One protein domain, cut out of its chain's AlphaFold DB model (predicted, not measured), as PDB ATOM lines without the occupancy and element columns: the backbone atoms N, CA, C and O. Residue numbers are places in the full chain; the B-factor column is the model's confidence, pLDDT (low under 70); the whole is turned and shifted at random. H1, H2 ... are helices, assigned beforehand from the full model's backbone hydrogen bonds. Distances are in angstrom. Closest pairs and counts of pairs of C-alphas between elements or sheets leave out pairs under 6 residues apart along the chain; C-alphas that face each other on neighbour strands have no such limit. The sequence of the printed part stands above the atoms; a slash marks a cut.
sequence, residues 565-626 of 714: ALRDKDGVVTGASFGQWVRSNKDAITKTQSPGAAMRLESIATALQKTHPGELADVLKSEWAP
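What this domain is: This is residues 565 to 626 of the 714 residues of an uncharacterized protein of Alphaproteobacteria bacterium (UniProt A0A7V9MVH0). H1 and H3, the two longer helices, lie side by side and run opposite ways, with short H2 at the turn between them; short H4 sits beyond the far end of H3. You will find 62 residues printed, with four named helices in the order H1, H2, H3, H4 and no named strand: all helix. The outline is flat, 34 by 33 by 13 A, and only just compact, close to loose, with a radius of gyration of the C-alphas of 12.2 A.

How they stand to each other: Past residue 574, find H1, residues 575 to 584. H3, residues 595 to 610, touches H1 at a shallow tilt of 27 degrees; their closest C-alphas, Gly 575 and Leu 608, are 4.5 A apart. H2, residues 586 to 592, forms a helical hairpin with H3, touching its residues 595 to 598 alone; the closest C-alphas, Thr 590 and Ala 598, are 5.6 A apart. H4, residues 616 to 622, is close to H3 but not clearly touching, the closest C-alphas, Leu 608 and Leu 616, being 6.9 A apart. In these four helices every O i to N i+4 pair is within hydrogen-bond range.

Where its parts are: Find C-alpha 575 at (2.094, 37.090, 25.781); H1 runs 14.0 A. H3 runs 23.0 A from C-alpha 595 at (17.495, 44.388, 37.203).

The domain as a whole: The printed part has no cut. Residues 612 to 626 have pLDDT under 70.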
ATOM      1  N   ALA A 565      10.749  41.312  16.543       88.50
ATOM      2  CA  ALA A 565      11.077  40.322  17.579       88.50
ATOM      3  C   ALA A 565      10.027  40.225  18.705       88.50
ATOM      4  O   ALA A 565      10.057  39.289  19.498       88.50
ATOM      5  N   LEU A 566       9.105  41.192  18.786       87.12
ATOM      6  CA  LEU A 566       7.918  41.126  19.644       87.12
ATOM      7  C   LEU A 566       6.777  40.291  19.053       87.12
ATOM      8  O   LEU A 566       5.800  40.048  19.752       87.12
ATOM      9  N   ARG A 567       6.848  39.929  17.772       88.44
ATOM     10  CA  ARG A 567       5.791  39.229  17.045       88.44
ATOM     11  C   ARG A 567       6.082  37.734  17.034       88.44
ATOM     12  O   ARG A 567       7.233  37.307  16.975       88.44
ATOM     13  N   ASP A 568       5.030  36.936  17.093       88.44
ATOM     14  CA  ASP A 568       5.106  35.510  16.822       88.44
ATOM     15  C   ASP A 568       5.215  35.227  15.312       88.44
ATOM     16  O   ASP A 568       5.296  36.131  14.475       88.44
ATOM     17  N   LYS A 569       5.207  33.938  14.957       91.19
ATOM     18  CA  LYS A 569       5.274  33.462  13.568       91.19
ATOM     19  C   LYS A 569       4.126  33.960  12.677       91.19
ATOM     20  O   LYS A 569       4.265  33.925  11.459       91.19
ATOM     21  N   ASP A 570       3.014  34.393  13.267       88.88
ATOM     22  CA  ASP A 570       1.831  34.881  12.556       88.88
ATOM     23  C   ASP A 570       1.833  36.424  12.466       88.88
ATOM     24  O   ASP A 570       0.894  37.034  11.954       88.88
ATOM     25  N   GLY A 571       2.907  37.072  12.938       86.62
ATOM     26  CA  GLY A 571       3.068  38.523  12.919       86.62
ATOM     27  C   GLY A 571       2.316  39.242  14.042       86.62
ATOM     28  O   GLY A 571       2.199  40.471  13.991       86.62
ATOM     29  N   VAL A 572       1.819  38.514  15.048       83.06
ATOM     30  CA  VAL A 572       1.003  39.043  16.149       83.06
ATOM     31  C   VAL A 572       1.824  39.110  17.438       83.06
ATOM     32  O   VAL A 572       2.620  38.228  17.735       83.06
ATOM     33  N   VAL A 573       1.637  40.162  18.237       82.56
ATOM     34  CA  VAL A 573       2.244  40.253  19.574       82.56
ATOM     35  C   VAL A 573       1.355  39.513  20.574       82.56
ATOM     36  O   VAL A 573       0.285  39.990  20.945       82.56
ATOM     37  N   THR A 574       1.804  38.346  21.018       87.69
ATOM     38  CA  THR A 574       1.177  37.525  22.065       87.69
ATOM     39  C   THR A 574       1.977  37.579  23.367       87.69
ATOM     40  O   THR A 574       3.174  37.877  23.352       87.69
ATOM     41  N   GLY A 575       1.368  37.220  24.506       86.38
ATOM     42  CA  GLY A 575       2.094  37.090  25.781       86.38
ATOM     43  C   GLY A 575       3.290  36.129  25.693       86.38
ATOM     44  O   GLY A 575       4.344  36.380  26.283       86.38
ATOM     45  N   ALA A 576       3.173  35.070  24.883       90.38
ATOM     46  CA  ALA A 576       4.266  34.146  24.590       90.38
ATOM     47  C   ALA A 576       5.427  34.843  23.858       90.38
ATOM     48  O   ALA A 576       6.555  34.811  24.354       90.38
ATOM     49  N   SER A 577       5.151  35.531  22.741       90.06
ATOM     50  CA  SER A 577       6.176  36.270  21.983       90.06
ATOM     51  C   SER A 577       6.802  37.419  22.783       90.06
ATOM     52  O   SER A 577       8.021  37.572  22.779       90.06
ATOM     53  N   PHE A 578       6.012  38.152  23.576       91.00
ATOM     54  CA  PHE A 578       6.520  39.188  24.473       91.00
ATOM     55  C   PHE A 578       7.433  38.597  25.555       91.00
ATOM     56  O   PHE A 578       8.527  39.103  25.783       91.00
ATOM     57  N   GLY A 579       7.048  37.485  26.189       92.69
ATOM     58  CA  GLY A 579       7.892  36.825  27.191       92.69
ATOM     59  C   GLY A 579       9.148  36.176  26.632       92.69
ATOM     60  O   GLY A 579      10.172  36.117  27.314       92.69
ATOM     61  N   GLN A 580       9.103  35.700  25.391       93.75
ATOM     62  CA  GLN A 580      10.305  35.287  24.680       93.75
ATOM     63  C   GLN A 580      11.216  36.490  24.420       93.75
ATOM     64  O   GLN A 580      12.397  36.417  24.743       93.75
ATOM     65  N   TRP A 581      10.674  37.610  23.937       92.38
ATOM     66  CA  TRP A 581      11.441  38.834  23.722       92.38
ATOM     67  C   TRP A 581      12.084  39.357  25.013       92.38
ATOM     68  O   TRP A 581      13.284  39.621  25.014       92.38
ATOM     69  N   VAL A 582      11.341  39.443  26.125       92.69
ATOM     70  CA  VAL A 582      11.881  39.900  27.420       92.69
ATOM     71  C   VAL A 582      13.033  39.007  27.881       92.69
ATOM     72  O   VAL A 582      14.067  39.524  28.294       92.69
ATOM     73  N   ARG A 583      12.896  37.678  27.778       93.56
ATOM     74  CA  ARG A 583      13.959  36.738  28.174       93.56
ATOM     75  C   ARG A 583      15.183  36.836  27.269       93.56
ATOM     76  O   ARG A 583      16.295  36.921  27.779       93.56
ATOM     77  N   SER A 584      14.983  36.897  25.953       92.75
ATOM     78  CA  SER A 584      16.069  37.054  24.975       92.75
ATOM     79  C   SER A 584      16.810  38.386  25.112       92.75
ATOM     80  O   SER A 584      17.961  38.482  24.703       92.75
ATOM     81  N   ASN A 585      16.172  39.405  25.692       91.06
ATOM     82  CA  ASN A 585      16.741  40.740  25.861       91.06
ATOM     83  C   ASN A 585      16.979  41.120  27.334       91.06
ATOM     84  O   ASN A 585      17.174  42.296  27.641       91.06
ATOM     85  N   LYS A 586      16.970  40.153  28.262       92.25
ATOM     86  CA  LYS A 586      17.030  40.406  29.713       92.25
ATOM     87  C   LYS A 586      18.248  41.231  30.124       92.25
ATOM     88  O   LYS A 586      18.112  42.169  30.912       92.25
ATOM     89  N   ASP A 587      19.411  40.930  29.557       89.19
ATOM     90  CA  ASP A 587      20.655  41.645  29.854       89.19
ATOM     91  C   ASP A 587      20.622  43.079  29.323       89.19
ATOM     92  O   ASP A 587      20.992  44.011  30.036       89.19
ATOM     93  N   ALA A 588      20.106  43.285  28.108       86.38
ATOM     94  CA  ALA A 588      19.929  44.617  27.535       86.38
ATOM     95  C   ALA A 588      18.922  45.450  28.347       86.38
ATOM     96  O   ALA A 588      19.187  46.604  28.674       86.38
ATOM     97  N   ILE A 589      17.797  44.865  28.761       86.62
ATOM     98  CA  ILE A 589      16.819  45.530  29.637       86.62
ATOM     99  C   ILE A 589      17.462  45.886  30.986       86.62
ATOM    100  O   ILE A 589      17.287  46.992  31.495       86.62
ATOM    101  N   THR A 590      18.248  44.972  31.553       87.38
ATOM    102  CA  THR A 590      18.938  45.183  32.831       87.38
ATOM    103  C   THR A 590      19.960  46.317  32.740       87.38
ATOM    104  O   THR A 590      20.009  47.153  33.640       87.38
ATOM    105  N   LYS A 591      20.724  46.387  31.642       85.06
ATOM    106  CA  LYS A 591      21.723  47.437  31.374       85.06
ATOM    107  C   LYS A 591      21.118  48.814  31.082       85.06
ATOM    108  O   LYS A 591      21.785  49.824  31.282       85.06
ATOM    109  N   THR A 592      19.892  48.866  30.565       81.56
ATOM    110  CA  THR A 592      19.251  50.119  30.114       81.56
ATOM    111  C   THR A 592      18.259  50.706  31.096       81.56
ATOM    112  O   THR A 592      17.845  51.850  30.927       81.56
ATOM    113  N   GLN A 593      17.825  49.912  32.069       82.31
ATOM    114  CA  GLN A 593      16.822  50.295  33.048       82.31
ATOM    115  C   GLN A 593      17.320  49.912  34.444       82.31
ATOM    116  O   GLN A 593      17.873  50.724  35.168       82.31
ATOM    117  N   SER A 594      17.103  48.661  34.844       82.25
ATOM    118  CA  SER A 594      17.593  48.076  36.094       82.25
ATOM    119  C   SER A 594      17.251  46.583  36.117       82.25
ATOM    120  O   SER A 594      16.307  46.165  35.434       82.25
ATOM    121  N   PRO A 595      17.912  45.772  36.965       81.75
ATOM    122  CA  PRO A 595      17.495  44.388  37.203       81.75
ATOM    123  C   PRO A 595      16.017  44.280  37.615       81.75
ATOM    124  O   PRO A 595      15.298  43.386  37.175       81.75
ATOM    125  N   GLY A 596      15.530  45.246  38.404       78.12
ATOM    126  CA  GLY A 596      14.125  45.332  38.804       78.12
ATOM    127  C   GLY A 596      13.170  45.547  37.628       78.12
ATOM    128  O   GLY A 596      12.097  44.950  37.598       78.12
ATOM    129  N   ALA A 597      13.551  46.351  36.632       76.12
ATOM    130  CA  ALA A 597      12.744  46.546  35.428       76.12
ATOM    131  C   ALA A 597      12.648  45.267  34.584       76.12
ATOM    132  O   ALA A 597      11.558  44.932  34.123       76.12
ATOM    133  N   ALA A 598      13.750  44.525  34.442       82.44
ATOM    134  CA  ALA A 598      13.747  43.235  33.757       82.44
ATOM    135  C   ALA A 598      12.826  42.223  34.456       82.44
ATOM    136  O   ALA A 598      11.980  41.619  33.801       82.44
ATOM    137  N   MET A 599      12.907  42.112  35.788       82.44
ATOM    138  CA  MET A 599      12.012  41.247  36.570       82.44
ATOM    139  C   MET A 599      10.541  41.662  36.454       82.44
ATOM    140  O   MET A 599       9.667  40.806  36.333       82.44
ATOM    141  N   ARG A 600      10.245  42.970  36.451       79.25
ATOM    142  CA  ARG A 600       8.876  43.466  36.235       79.25
ATOM    143  C   ARG A 600       8.355  43.085  34.854       79.25
ATOM    144  O   ARG A 600       7.245  42.578  34.760       79.25
ATOM    145  N   LEU A 601       9.143  43.284  33.798       82.50
ATOM    146  CA  LEU A 601       8.752  42.907  32.434       82.50
ATOM    147  C   LEU A 601       8.574  41.390  32.284       82.50
ATOM    148  O   LEU A 601       7.676  40.948  31.574       82.50
ATOM    149  N   GLU A 602       9.375  40.595  32.989       87.06
ATOM    150  CA  GLU A 602       9.255  39.134  33.021       87.06
ATOM    151  C   GLU A 602       7.989  38.680  33.773       87.06
ATOM    152  O   GLU A 602       7.273  37.791  33.305       87.06
ATOM    153  N   SER A 603       7.642  39.346  34.880       81.81
ATOM    154  CA  SER A 603       6.382  39.125  35.608       81.81
ATOM    155  C   SER A 603       5.164  39.477  34.748       81.81
ATOM    156  O   SER A 603       4.238  38.677  34.618       81.81
ATOM    157  N   ILE A 604       5.217  40.623  34.059       80.50
ATOM    158  CA  ILE A 604       4.206  41.043  33.080       80.50
ATOM    159  C   ILE A 604       4.055  39.980  31.995       80.50
ATOM    160  O   ILE A 604       2.948  39.528  31.723       80.50
ATOM    161  N   ALA A 605       5.159  39.539  31.396       85.75
ATOM    162  CA  ALA A 605       5.121  38.508  30.373       85.75
ATOM    163  C   ALA A 605       4.497  37.201  30.872       85.75
ATOM    164  O   ALA A 605       3.704  36.586  30.162       85.75
ATOM    165  N   THR A 606       4.811  36.805  32.104       87.19
ATOM    166  CA  THR A 606       4.229  35.620  32.742       87.19
ATOM    167  C   THR A 606       2.719  35.770  32.940       87.19
ATOM    168  O   THR A 606       1.973  34.832  32.665       87.19
ATOM    169  N   ALA A 607       2.249  36.946  33.364       79.88
ATOM    170  CA  ALA A 607       0.821  37.229  33.507       79.88
ATOM    171  C   ALA A 607       0.092  37.195  32.150       79.88
ATOM    172  O   ALA A 607      -0.954  36.557  32.030       79.88
ATOM    173  N   LEU A 608       0.688  37.794  31.110       81.44
ATOM    174  CA  LEU A 608       0.151  37.802  29.741       81.44
ATOM    175  C   LEU A 608       0.118  36.400  29.103       81.44
ATOM    176  O   LEU A 608      -0.689  36.149  28.216       81.44
ATOM    177  N   GLN A 609       1.000  35.483  29.515       84.56
ATOM    178  CA  GLN A 609       0.984  34.087  29.051       84.56
ATOM    179  C   GLN A 609      -0.132  33.259  29.690       84.56
ATOM    180  O   GLN A 609      -0.617  32.315  29.072       84.56
ATOM    181  N   LYS A 610      -0.520  33.592  30.925       81.00
ATOM    182  CA  LYS A 610      -1.580  32.891  31.662       81.00
ATOM    183  C   LYS A 610      -2.981  33.361  31.284       81.00
ATOM    184  O   LYS A 610      -3.946  32.682  31.614       81.00
ATOM    185  N   THR A 611      -3.102  34.501  30.610       73.88
ATOM    186  CA  THR A 611      -4.393  35.051  30.202       73.88
ATOM    187  C   THR A 611      -4.867  34.441  28.895       73.88
ATOM    188  O   THR A 611      -4.133  34.418  27.904       73.88
ATOM    189  N   HIS A 612      -6.120  33.984  28.856       66.88
ATOM    190  CA  HIS A 612      -6.735  33.591  27.595       66.88
ATOM    191  C   HIS A 612      -6.832  34.812  26.656       66.88
ATOM    192  O   HIS A 612      -7.042  35.930  27.134       66.88
ATOM    193  N   PRO A 613      -6.737  34.640  25.320       55.44
ATOM    194  CA  PRO A 613      -6.766  35.745  24.351       55.44
ATOM    195  C   PRO A 613      -7.970  36.706  24.463       55.44
ATOM    196  O   PRO A 613      -7.909  37.813  23.939       55.44
ATOM    197  N   GLY A 614      -9.049  36.308  25.150       55.91
ATOM    198  CA  GLY A 614     -10.221  37.147  25.439       55.91
ATOM    199  C   GLY A 614     -10.214  37.876  26.792       55.91
ATOM    200  O   GLY A 614     -10.992  38.805  26.962       55.91
ATOM    201  N   GLU A 615      -9.341  37.508  27.733       57.12
ATOM    202  CA  GLU A 615      -9.311  38.025  29.120       57.12
ATOM    203  C   GLU A 615      -8.201  39.066  29.352       57.12
ATOM    204  O   GLU A 615      -8.093  39.675  30.417       57.12
ATOM    205  N   LEU A 616      -7.370  39.307  28.336       49.81
ATOM    206  CA  LEU A 616      -6.214  40.200  28.410       49.81
ATOM    207  C   LEU A 616      -6.597  41.643  28.775       49.81
ATOM    208  O   LEU A 616      -5.906  42.311  29.543       49.81
ATOM    209  N   ALA A 617      -7.726  42.114  28.240       48.34
ATOM    210  CA  ALA A 617      -8.264  43.437  28.534       48.34
ATOM    211  C   ALA A 617      -8.764  43.558  29.982       48.34
ATOM    212  O   ALA A 617      -8.784  44.666  30.518       48.34
ATOM    213  N   ASP A 618      -9.143  42.445  30.613       50.47
ATOM    214  CA  ASP A 618      -9.646  42.418  31.982       50.47
ATOM    215  C   ASP A 618      -8.506  42.291  32.992       50.47
ATOM    216  O   ASP A 618      -8.511  43.032  33.971       50.47
ATOM    217  N   VAL A 619      -7.456  41.508  32.709       51.88
ATOM    218  CA  VAL A 619      -6.227  41.486  33.532       51.88
ATOM    219  C   VAL A 619      -5.497  42.829  33.517       51.88
ATOM    220  O   VAL A 619      -5.075  43.312  34.567       51.88
ATOM    221  N   LEU A 620      -5.433  43.507  32.364       51.22
ATOM    222  CA  LEU A 620      -4.880  44.866  32.265       51.22
ATOM    223  C   LEU A 620      -5.738  45.933  32.972       51.22
ATOM    224  O   LEU A 620      -5.246  47.025  33.244       51.22
ATOM    225  N   LYS A 621      -7.010  45.653  33.281       50.91
ATOM    226  CA  LYS A 621      -7.873  46.550  34.067       50.91
ATOM    227  C   LYS A 621      -7.851  46.224  35.560       50.91
ATOM    228  O   LYS A 621      -7.877  47.153  36.364       50.91
ATOM    229  N   SER A 622      -7.823  44.943  35.932       45.44
ATOM    230  CA  SER A 622      -8.022  44.480  37.310       45.44
ATOM    231  C   SER A 622      -6.733  44.424  38.133       45.44
ATOM    232  O   SER A 622      -6.747  44.843  39.288       45.44
ATOM    233  N   GLU A 623      -5.605  43.997  37.555       45.84
ATOM    234  CA  GLU A 623      -4.331  43.879  38.291       45.84
ATOM    235  C   GLU A 623      -3.447  45.136  38.185       45.84
ATOM    236  O   GLU A 623      -2.575  45.387  39.022       45.84
ATOM    237  N   TRP A 624      -3.680  45.973  37.170       53.72
ATOM    238  CA  TRP A 624      -2.781  47.079  36.822       53.72
ATOM    239  C   TRP A 624      -3.283  48.453  37.266       53.72
ATOM    240  O   TRP A 624      -2.478  49.375  37.381       53.72
ATOM    241  N   ALA A 625      -4.575  48.617  37.560       36.53
ATOM    242  CA  ALA A 625      -5.108  49.899  38.024       36.53
ATOM    243  C   ALA A 625      -4.512  50.372  39.373       36.53
ATOM    244  O   ALA A 625      -4.288  51.575  39.508       36.53
ATOM    245  N   PRO A 626      -4.185  49.494  40.345       33.28
ATOM    246  CA  PRO A 626      -3.517  49.924  41.577       33.28
ATOM    247  C   PRO A 626      -1.990  50.042  41.417       33.28
ATOM    248  O   PRO A 626      -1.383  51.009  41.878       33.28
TER     249      PRO A 626